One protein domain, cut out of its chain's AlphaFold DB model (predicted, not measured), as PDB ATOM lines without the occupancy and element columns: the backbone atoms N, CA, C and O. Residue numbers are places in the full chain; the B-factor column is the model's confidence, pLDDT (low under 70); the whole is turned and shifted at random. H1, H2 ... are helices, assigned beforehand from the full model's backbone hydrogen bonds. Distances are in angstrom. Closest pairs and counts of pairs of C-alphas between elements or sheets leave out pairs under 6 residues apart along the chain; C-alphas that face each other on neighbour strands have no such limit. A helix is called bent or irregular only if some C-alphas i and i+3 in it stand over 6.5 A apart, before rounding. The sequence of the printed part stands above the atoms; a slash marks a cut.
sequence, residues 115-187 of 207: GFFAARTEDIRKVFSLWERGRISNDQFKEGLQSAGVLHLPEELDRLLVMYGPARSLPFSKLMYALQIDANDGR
ATOM      1  N   GLY A 115     -26.880 -49.054  22.258       39.50
ATOM      2  CA  GLY A 115     -27.474 -50.053  23.163       39.50
ATOM      3  C   GLY A 115     -26.459 -51.042  23.753       39.50
ATOM      4  O   GLY A 115     -26.511 -51.366  24.936       39.50
ATOM      5  N   PHE A 116     -25.484 -51.476  22.948       42.53
ATOM      6  CA  PHE A 116     -24.477 -52.458  23.371       42.53
ATOM      7  C   PHE A 116     -23.362 -51.832  24.224       42.53
ATOM      8  O   PHE A 116     -22.841 -52.464  25.142       42.53
ATOM      9  N   PHE A 117     -23.004 -50.573  23.947       49.88
ATOM     10  CA  PHE A 117     -21.963 -49.853  24.686       49.88
ATOM     11  C   PHE A 117     -22.506 -49.207  25.971       49.88
ATOM     12  O   PHE A 117     -21.785 -49.156  26.965       49.88
ATOM     13  N   ALA A 118     -23.772 -48.773  25.997       51.41
ATOM     14  CA  ALA A 118     -24.404 -48.201  27.189       51.41
ATOM     15  C   ALA A 118     -24.550 -49.236  28.314       51.41
ATOM     16  O   ALA A 118     -24.169 -48.945  29.445       51.41
ATOM     17  N   ALA A 119     -24.995 -50.460  27.996       53.62
ATOM     18  CA  ALA A 119     -25.064 -51.551  28.973       53.62
ATOM     19  C   ALA A 119     -23.678 -51.863  29.565       53.62
ATOM     20  O   ALA A 119     -23.516 -51.962  30.778       53.62
ATOM     21  N   ARG A 120     -22.651 -51.902  28.707       65.00
ATOM     22  CA  ARG A 120     -21.259 -52.127  29.110       65.00
ATOM     23  C   ARG A 120     -20.677 -50.996  29.965       65.00
ATOM     24  O   ARG A 120     -19.876 -51.232  30.865       65.00
ATOM     25  N   THR A 121     -21.079 -49.759  29.683       71.38
ATOM     26  CA  THR A 121     -20.598 -48.562  30.386       71.38
ATOM     27  C   THR A 121     -21.025 -48.563  31.853       71.38
ATOM     28  O   THR A 121     -20.250 -48.132  32.707       71.38
ATOM     29  N   GLU A 122     -22.208 -49.096  32.166       73.88
ATOM     30  CA  GLU A 122     -22.680 -49.213  33.549       73.88
ATOM     31  C   GLU A 122     -21.849 -50.199  34.371       73.88
ATOM     32  O   GLU A 122     -21.513 -49.922  35.524       73.88
ATOM     33  N   ASP A 123     -21.443 -51.321  33.781       79.56
ATOM     34  CA  ASP A 123     -20.605 -52.296  34.479       79.56
ATOM     35  C   ASP A 123     -19.170 -51.779  34.663       79.56
ATOM     36  O   ASP A 123     -18.603 -51.905  35.752       79.56
ATOM     37  N   ILE A 124     -18.631 -51.061  33.671       81.88
ATOM     38  CA  ILE A 124     -17.354 -50.335  33.792       81.88
ATOM     39  C   ILE A 124     -17.423 -49.292  34.921       81.88
ATOM     40  O   ILE A 124     -16.495 -49.179  35.727       81.88
ATOM     41  N   ARG A 125     -18.535 -48.555  35.033       82.38
ATOM     42  CA  ARG A 125     -18.752 -47.544  36.081       82.38
ATOM     43  C   ARG A 125     -18.809 -48.154  37.482       82.38
ATOM     44  O   ARG A 125     -18.244 -47.579  38.417       82.38
ATOM     45  N   LYS A 126     -19.442 -49.321  37.644       82.38
ATOM     46  CA  LYS A 126     -19.484 -50.046  38.929       82.38
ATOM     47  C   LYS A 126     -18.090 -50.494  39.363       82.38
ATOM     48  O   LYS A 126     -17.696 -50.236  40.499       82.38
ATOM     49  N   VAL A 127     -17.333 -51.108  38.455       84.69
ATOM     50  CA  VAL A 127     -15.961 -51.574  38.717       84.69
ATOM     51  C   VAL A 127     -15.046 -50.394  39.065       84.69
ATOM     52  O   VAL A 127     -14.311 -50.448  40.050       84.69
ATOM     53  N   PHE A 128     -15.164 -49.285  38.336       84.75
ATOM     54  CA  PHE A 128     -14.425 -48.054  38.622       84.75
ATOM     55  C   PHE A 128     -14.750 -47.465  39.999       84.75
ATOM     56  O   PHE A 128     -13.841 -47.129  40.754       84.75
ATOM     57  N   SER A 129     -16.029 -47.439  40.377       84.62
ATOM     58  CA  SER A 129     -16.461 -46.950  41.693       84.62
ATOM     59  C   SER A 129     -15.885 -47.782  42.848       84.62
ATOM     60  O   SER A 129     -15.586 -47.248  43.918       84.62
ATOM     61  N   LEU A 130     -15.723 -49.097  42.658       82.88
ATOM     62  CA  LEU A 130     -15.094 -49.971  43.652       82.88
ATOM     63  C   LEU A 130     -13.592 -49.693  43.783       82.88
ATOM     64  O   LEU A 130     -13.062 -49.709  44.896       82.88
ATOM     65  N   TRP A 131     -12.919 -49.413  42.667       85.81
ATOM     66  CA  TRP A 131     -11.492 -49.096  42.644       85.81
ATOM     67  C   TRP A 131     -11.189 -47.727  43.252       85.81
ATOM     68  O   TRP A 131     -10.304 -47.625  44.099       85.81
ATOM     69  N   GLU A 132     -11.979 -46.705  42.918       84.06
ATOM     70  CA  GLU A 132     -11.861 -45.346  43.468       84.06
ATOM     71  C   GLU A 132     -12.027 -45.342  44.996       84.06
ATOM     72  O   GLU A 132     -11.232 -44.754  45.729       84.06
ATOM     73  N   ARG A 133     -12.997 -46.112  45.504       82.38
ATOM     74  CA  ARG A 133     -13.218 -46.316  46.949       82.38
ATOM     75  C   ARG A 133     -12.186 -47.233  47.602       82.38
ATOM     76  O   ARG A 133     -12.254 -47.484  48.804       82.38
ATOM     77  N   GLY A 134     -11.269 -47.786  46.815       82.00
ATOM     78  CA  GLY A 134     -10.203 -48.646  47.290       82.00
ATOM     79  C   GLY A 134     -10.601 -50.025  47.758       82.00
ATOM     80  O   GLY A 134      -9.856 -50.642  48.515       82.00
ATOM     81  N   ARG A 135     -11.773 -50.491  47.333       80.44
ATOM     82  CA  ARG A 135     -12.274 -51.831  47.642       80.44
ATOM     83  C   ARG A 135     -11.599 -52.909  46.800       80.44
ATOM     84  O   ARG A 135     -11.612 -54.060  47.211       80.44
ATOM     85  N   ILE A 136     -11.009 -52.529  45.666       85.56
ATOM     86  CA  ILE A 136     -10.288 -53.426  44.758       85.56
ATOM     87  C   ILE A 136      -8.914 -52.843  44.391       85.56
ATOM     88  O   ILE A 136      -8.718 -51.625  44.393       85.56
ATOM     89  N   SER A 137      -7.952 -53.726  44.119       85.31
ATOM     90  CA  SER A 137      -6.595 -53.384  43.667       85.31
ATOM     91  C   SER A 137      -6.554 -53.063  42.167       85.31
ATOM     92  O   SER A 137      -7.545 -53.250  41.463       85.31
ATOM     93  N   ASN A 138      -5.414 -52.580  41.661       83.25
ATOM     94  CA  ASN A 138      -5.237 -52.299  40.230       83.25
ATOM     95  C   ASN A 138      -5.414 -53.561  39.367       83.25
ATOM     96  O   ASN A 138      -6.023 -53.483  38.303       83.25
ATOM     97  N   ASP A 139      -4.933 -54.712  39.836       82.00
ATOM     98  CA  ASP A 139      -5.106 -56.001  39.158       82.00
ATOM     99  C   ASP A 139      -6.576 -56.438  39.147       82.00
ATOM    100  O   ASP A 139      -7.129 -56.714  38.087       82.00
ATOM    101  N   GLN A 140      -7.265 -56.344  40.288       82.31
ATOM    102  CA  GLN A 140      -8.702 -56.647  40.366       82.31
ATOM    103  C   GLN A 140      -9.561 -55.671  39.547       82.31
ATOM    104  O   GLN A 140     -10.619 -56.030  39.032       82.31
ATOM    105  N   PHE A 141      -9.117 -54.421  39.404       84.75
ATOM    106  CA  PHE A 141      -9.765 -53.436  38.545       84.75
ATOM    107  C   PHE A 141      -9.648 -53.814  37.063       84.75
ATOM    108  O   PHE A 141     -10.637 -53.738  36.336       84.75
ATOM    109  N   LYS A 142      -8.482 -54.305  36.624       82.69
ATOM    110  CA  LYS A 142      -8.267 -54.839  35.268       82.69
ATOM    111  C   LYS A 142      -9.146 -56.063  34.984       82.69
ATOM    112  O   LYS A 142      -9.818 -56.096  33.954       82.69
ATOM    113  N   GLU A 143      -9.206 -57.017  35.913       80.25
ATOM    114  CA  GLU A 143     -10.075 -58.203  35.813       80.25
ATOM    115  C   GLU A 143     -11.567 -57.826  35.777       80.25
ATOM    116  O   GLU A 143     -12.359 -58.391  35.012       80.25
ATOM    117  N   GLY A 144     -11.960 -56.817  36.561       81.88
ATOM    118  CA  GLY A 144     -13.318 -56.280  36.562       81.88
ATOM    119  C   GLY A 144     -13.698 -55.629  35.231       81.88
ATOM    120  O   GLY A 144     -14.817 -55.816  34.755       81.88
ATOM    121  N   LEU A 145     -12.770 -54.922  34.578       82.56
ATOM    122  CA  LEU A 145     -12.993 -54.354  33.244       82.56
ATOM    123  C   LEU A 145     -13.135 -55.442  32.171       82.56
ATOM    124  O   LEU A 145     -14.003 -55.329  31.303       82.56
ATOM    125  N   GLN A 146     -12.351 -56.520  32.258       79.75
ATOM    126  CA  GLN A 146     -12.491 -57.686  31.375       79.75
ATOM    127  C   GLN A 146     -13.837 -58.390  31.557       79.75
ATOM    128  O   GLN A 146     -14.507 -58.706  30.572       79.75
ATOM    129  N   SER A 147     -14.279 -58.551  32.806       77.19
ATOM    130  CA  SER A 147     -15.602 -59.101  33.140       77.19
ATOM    131  C   SER A 147     -16.742 -58.194  32.666       77.19
ATOM    132  O   SER A 147     -17.777 -58.680  32.218       77.19
ATOM    133  N   ALA A 148     -16.523 -56.876  32.668       73.19
ATOM    134  CA  ALA A 148     -17.402 -55.889  32.047       73.19
ATOM    135  C   ALA A 148     -17.281 -55.868  30.508       73.19
ATOM    136  O   ALA A 148     -17.815 -54.979  29.862       73.19
ATOM    137  N   GLY A 149     -16.589 -56.823  29.880       69.56
ATOM    138  CA  GLY A 149     -16.548 -57.008  28.429       69.56
ATOM    139  C   GLY A 149     -15.415 -56.284  27.700       69.56
ATOM    140  O   GLY A 149     -15.358 -56.353  26.469       69.56
ATOM    141  N   VAL A 150     -14.501 -55.609  28.400       70.69
ATOM    142  CA  VAL A 150     -13.269 -55.067  27.800       70.69
ATOM    143  C   VAL A 150     -12.308 -56.229  27.522       70.69
ATOM    144  O   VAL A 150     -11.495 -56.591  28.363       70.69
ATOM    145  N   LEU A 151     -12.424 -56.847  26.344       64.12
ATOM    146  CA  LEU A 151     -11.653 -58.046  25.985       64.12
ATOM    147  C   LEU A 151     -10.136 -57.791  25.945       64.12
ATOM    148  O   LEU A 151      -9.360 -58.667  26.312       64.12
ATOM    149  N   HIS A 152      -9.724 -56.582  25.550       65.75
ATOM    150  CA  HIS A 152      -8.326 -56.162  25.503       65.75
ATOM    151  C   HIS A 152      -8.136 -54.912  26.359       65.75
ATOM    152  O   HIS A 152      -8.769 -53.883  26.133       65.75
ATOM    153  N   LEU A 153      -7.281 -55.017  27.376       71.12
ATOM    154  CA  LEU A 153      -6.906 -53.882  28.209       71.12
ATOM    155  C   LEU A 153      -5.809 -53.101  27.471       71.12
ATOM    156  O   LEU A 153      -4.746 -53.668  27.220       71.12
ATOM    157  N   PRO A 154      -6.041 -51.831  27.106       69.50
ATOM    158  CA  PRO A 154      -5.066 -51.063  26.344       69.50
ATOM    159  C   PRO A 154      -3.840 -50.745  27.208       69.50
ATOM    160  O   PRO A 154      -3.978 -50.453  28.395       69.50
ATOM    161  N   GLU A 155      -2.642 -50.719  26.618       69.25
ATOM    162  CA  GLU A 155      -1.400 -50.344  27.327       69.25
ATOM    163  C   GLU A 155      -1.491 -48.951  27.973       69.25
ATOM    164  O   GLU A 155      -0.879 -48.679  29.004       69.25
ATOM    165  N   GLU A 156      -2.314 -48.069  27.404       71.25
ATOM    166  CA  GLU A 156      -2.593 -46.751  27.968       71.25
ATOM    167  C   GLU A 156      -3.299 -46.834  29.331       71.25
ATOM    168  O   GLU A 156      -3.014 -46.040  30.223       71.25
ATOM    169  N   LEU A 157      -4.168 -47.828  29.546       79.50
ATOM    170  CA  LEU A 157      -4.797 -48.055  30.848       79.50
ATOM    171  C   LEU A 157      -3.765 -48.451  31.910       79.50
ATOM    172  O   LEU A 157      -3.867 -48.009  33.052       79.50
ATOM    173  N   ASP A 158      -2.758 -49.243  31.543       77.69
ATOM    174  CA  ASP A 158      -1.685 -49.632  32.460       77.69
ATOM    175  C   ASP A 158      -0.891 -48.406  32.937       77.69
ATOM    176  O   ASP A 158      -0.737 -48.183  34.141       77.69
ATOM    177  N   ARG A 159      -0.530 -47.516  32.004       77.00
ATOM    178  CA  ARG A 159       0.133 -46.238  32.314       77.00
ATOM    179  C   ARG A 159      -0.713 -45.352  33.225       77.00
ATOM    180  O   ARG A 159      -0.192 -44.761  34.173       77.00
ATOM    181  N   LEU A 160      -2.020 -45.278  32.973       79.12
ATOM    182  CA  LEU A 160      -2.944 -44.517  33.813       79.12
ATOM    183  C   LEU A 160      -3.034 -45.087  35.231       79.12
ATOM    184  O   LEU A 160      -3.080 -44.315  36.186       79.12
ATOM    185  N   LEU A 161      -3.016 -46.409  35.395       80.25
ATOM    186  CA  LEU A 161      -3.045 -47.044  36.713       80.25
ATOM    187  C   LEU A 161      -1.731 -46.873  37.480       80.25
ATOM    188  O   LEU A 161      -1.767 -46.715  38.700       80.25
ATOM    189  N   VAL A 162      -0.590 -46.819  36.791       80.06
ATOM    190  CA  VAL A 162       0.701 -46.482  37.414       80.06
ATOM    191  C   VAL A 162       0.723 -45.023  37.875       80.06
ATOM    192  O   VAL A 162       1.139 -44.735  38.996       80.06
ATOM    193  N   MET A 163       0.229 -44.097  37.048       74.62
ATOM    194  CA  MET A 163       0.229 -42.665  37.366       74.62
ATOM    195  C   MET A 163      -0.800 -42.270  38.430       74.62
ATOM    196  O   MET A 163      -0.506 -41.472  39.316       74.62
ATOM    197  N   TYR A 164      -2.025 -42.786  38.320       77.44
ATOM    198  CA  TYR A 164      -3.164 -42.338  39.124       77.44
ATOM    199  C   TYR A 164      -3.603 -43.352  40.178       77.44
ATOM    200  O   TYR A 164      -4.395 -42.994  41.045       77.44
ATOM    201  N   GLY A 165      -3.104 -44.588  40.144       71.06
ATOM    202  CA  GLY A 165      -3.452 -45.621  41.121       71.06
ATOM    203  C   GLY A 165      -3.073 -45.296  42.564       71.06
ATOM    204  O   GLY A 165      -3.928 -45.477  43.431       71.06
ATOM    205  N   PRO A 166      -1.881 -44.739  42.853       72.75
ATOM    206  CA  PRO A 166      -1.520 -44.350  44.218       72.75
ATOM    207  C   PRO A 166      -2.431 -43.255  44.791       72.75
ATOM    208  O   PRO A 166      -2.743 -43.266  45.977       72.75
ATOM    209  N   ALA A 167      -2.882 -42.329  43.938       75.25
ATOM    210  CA  ALA A 167      -3.721 -41.195  44.323       75.25
ATOM    211  C   ALA A 167      -5.229 -41.459  44.168       75.25
ATOM    212  O   ALA A 167      -6.031 -40.615  44.556       75.25
ATOM    213  N   ARG A 168      -5.617 -42.584  43.548       77.12
ATOM    214  CA  ARG A 168      -6.994 -42.926  43.136       77.12
ATOM    215  C   ARG A 168      -7.769 -41.768  42.502       77.12
ATOM    216  O   ARG A 168      -8.978 -41.657  42.642       77.12
ATOM    217  N   SER A 169      -7.059 -40.914  41.771       79.31
ATOM    218  CA  SER A 169      -7.590 -39.670  41.206       79.31
ATOM    219  C   SER A 169      -7.706 -39.745  39.681       79.31
ATOM    220  O   SER A 169      -7.592 -38.729  38.995       79.31
ATOM    221  N   LEU A 170      -7.871 -40.949  39.122       79.69
ATOM    222  CA  LEU A 170      -8.054 -41.129  37.683       79.69
ATOM    223  C   LEU A 170      -9.456 -40.637  37.298       79.69
ATOM    224  O   LEU A 170     -10.422 -41.243  37.733       79.69
ATOM    225  N   PRO A 171      -9.628 -39.593  36.475       79.88
ATOM    226  CA  PRO A 171     -10.966 -39.183  36.065       79.88
ATOM    227  C   PRO A 171     -11.613 -40.233  35.151       79.88
ATOM    228  O   PRO A 171     -10.992 -40.709  34.195       79.88
ATOM    229  N   PHE A 172     -12.893 -40.527  35.394       77.75
ATOM    230  CA  PHE A 172     -13.665 -41.519  34.635       77.75
ATOM    231  C   PHE A 172     -13.642 -41.257  33.120       77.75
ATOM    232  O   PHE A 172     -13.511 -42.183  32.328       77.75
ATOM    233  N   SER A 173     -13.662 -39.992  32.693       71.25
ATOM    234  CA  SER A 173     -13.563 -39.618  31.274       71.25
ATOM    235  C   SER A 173     -12.248 -40.062  30.622       71.25
ATOM    236  O   SER A 173     -12.242 -40.426  29.449       71.25
ATOM    237  N   LYS A 174     -11.136 -40.075  31.371       75.75
ATOM    238  CA  LYS A 174      -9.816 -40.505  30.878       75.75
ATOM    239  C   LYS A 174      -9.715 -42.027  30.804       75.75
ATOM    240  O   LYS A 174      -9.146 -42.544  29.848       75.75
ATOM    241  N   LEU A 175     -10.349 -42.730  31.747       79.81
ATOM    242  CA  LEU A 175     -10.566 -44.176  31.664       79.81
ATOM    243  C   LEU A 175     -11.398 -44.536  30.427       79.81
ATOM    244  O   LEU A 175     -10.983 -45.372  29.633       79.81
ATOM    245  N   MET A 176     -12.545 -43.884  30.231       77.06
ATOM    246  CA  MET A 176     -13.418 -44.151  29.085       77.06
ATOM    247  C   MET A 176     -12.731 -43.826  27.760       77.06
ATOM    248  O   MET A 176     -12.895 -44.578  26.807       77.06
ATOM    249  N   TYR A 177     -11.925 -42.763  27.704       73.69
ATOM    250  CA  TYR A 177     -11.115 -42.452  26.528       73.69
ATOM    251  C   TYR A 177     -10.086 -43.552  26.244       73.69
ATOM    252  O   TYR A 177     -10.023 -44.036  25.118       73.69
ATOM    253  N   ALA A 178      -9.347 -44.010  27.260       73.00
ATOM    254  CA  ALA A 178      -8.401 -45.116  27.110       73.00
ATOM    255  C   ALA A 178      -9.095 -46.395  26.609       73.00
ATOM    256  O   ALA A 178      -8.603 -47.038  25.688       73.00
ATOM    257  N   LEU A 179     -10.275 -46.716  27.148       72.38
ATOM    258  CA  LEU A 179     -11.075 -47.881  26.754       72.38
ATOM    259  C   LEU A 179     -11.745 -47.737  25.372       72.38
ATOM    260  O   LEU A 179     -11.989 -48.736  24.698       72.38
ATOM    261  N   GLN A 180     -12.044 -46.515  24.923       63.47
ATOM    262  CA  GLN A 180     -12.637 -46.242  23.607       63.47
ATOM    263  C   GLN A 180     -11.646 -46.406  22.446       63.47
ATOM    264  O   GLN A 180     -12.085 -46.602  21.311       63.47
ATOM    265  N   ILE A 181     -10.335 -46.372  22.711       51.81
ATOM    266  CA  ILE A 181      -9.294 -46.549  21.684       51.81
ATOM    267  C   ILE A 181      -9.409 -47.932  21.006       51.81
ATOM    268  O   ILE A 181      -9.190 -48.036  19.799       51.81
ATOM    269  N   ASP A 182      -9.907 -48.956  21.707       45.78
ATOM    270  CA  ASP A 182     -10.086 -50.311  21.158       45.78
ATOM    271  C   ASP A 182     -11.386 -50.484  20.338       45.78
ATOM    272  O   ASP A 182     -11.452 -51.250  19.375       45.78
ATOM    273  N   ALA A 183     -12.425 -49.681  20.612       47.31
ATOM    274  CA  ALA A 183     -13.657 -49.684  19.806       47.31
ATOM    275  C   ALA A 183     -13.426 -49.188  18.361       47.31
ATOM    276  O   ALA A 183     -14.259 -49.425  17.470       47.31
ATOM    277  N   ASN A 184     -12.299 -48.502  18.136       42.66
ATOM    278  CA  ASN A 184     -11.836 -48.054  16.829       42.66
ATOM    279  C   ASN A 184     -10.778 -48.997  16.211       42.66
ATOM    280  O   ASN A 184     -10.708 -49.095  14.984       42.66
ATOM    281  N   ASP A 185     -10.016 -49.751  17.018       44.00
ATOM    282  CA  ASP A 185      -9.014 -50.714  16.522       44.00
ATOM    283  C   ASP A 185      -9.628 -52.025  15.987       44.00
ATOM    284  O   ASP A 185      -9.060 -52.687  15.117       44.00
ATOM    285  N   GLY A 186     -10.891 -52.315  16.324       40.75
ATOM    286  CA  GLY A 186     -11.664 -53.391  15.682       40.75
ATOM    287  C   GLY A 186     -11.814 -53.267  14.151       40.75
ATOM    288  O   GLY A 186     -12.227 -54.224  13.491       40.75
ATOM    289  N   ARG A 187     -11.465 -52.115  13.549       42.28
ATOM    290  CA  ARG A 187     -11.327 -51.977  12.083       42.28
ATOM    291  C   ARG A 187      -9.931 -52.322  11.557       42.28
ATOM    292  O   ARG A 187      -9.831 -52.708  10.395       42.28
TER     293      ARG A 187
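What this domain is: This is residues 115 to 187 of the 207 residues of the protein "Hypothetical protein" of Symbiodinium pilosum (UniProt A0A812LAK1). Two helical hairpins, H1 with H2 and H3 with H4, sit one over the other with their lines at a slant, and the four helices follow each other round the corners of a four-sided, loosely joined group. Within each hairpin the two helices run side by side in opposite ways; between the hairpins, H1 comes near H4 and H2 comes near H3, each with a single pair of C-alphas within 8 A. The printed part has 73 residues with four named helices, in the order H1 H2 H3 H4, and no named strand; the class is all helix. The whole is compact by its radius of gyration of the C-alphas, 11.5 A, and elongated in outline, spanning 34 by 22 by 19 A.

How they stand to each other: Begin at H1, residues 115 to 132, which touches H2, residues 138 to 147, with residues 123 to 131 alone. Look at Val 127 and Gly 144, whose C-alphas are the closest of the two helices at 5.8 A; this helical hairpin runs opposite ways at a shallow tilt of 19 degrees. Next along the printed part comes H3, residues 155 to 164, which is close to H2 but not clearly touching, the closest C-alphas being those of Asn 138 and Leu 161, 6.7 A apart; they run opposite ways at a steep tilt of 41 degrees. H4, residues 172 to 185, touches H3 with residues 175 to 179 alone; find the closest C-alphas at Leu 157 and Ala 178, 6.0 A apart. H3 and H4 are a helical hairpin at a shallow tilt of 10 degrees, opposite ways. H4 is close to H1 but not clearly touching, with the C-alphas of Phe 128 and Phe 172 the closest at 7.7 A, at a steep tilt of 43 degrees, opposite ways. H1 and H3 are apart, and so are H2 and H4. In H2 and H3 every O i to N i+4 pair is within hydrogen-bond range; in H1 11 of 14 are, in H4 7 of 10.

Where its parts are: Find C-alpha 115 at (-27.474, -50.053, 23.163); from there H1 runs 26.0 A to C-alpha 132. H2 begins at C-alpha 138, at (-5.237, -52.299, 40.230), and covers 14.3 A; H3 covers 14.4 A. H4 runs 20.8 A to C-alpha 185 at (-9.014, -50.714, 16.522); it is neither bent nor irregular, but only just: C-alphas 179 and 182 are 6.2 A apart.

The domain as a whole: The C-alphas of Arg 135 and Arg 187 are the two farthest apart, 35.6 A. The printed part has no cut. The link from H1 to H2 is tight, and those from H2 to H3 and from H3 to H4 are short. The mean pLDDT of the printed part is 72.3; look for values under 70 at residues 115 to 120, 149, 151 to 152, 154 to 155 and 180 to 187.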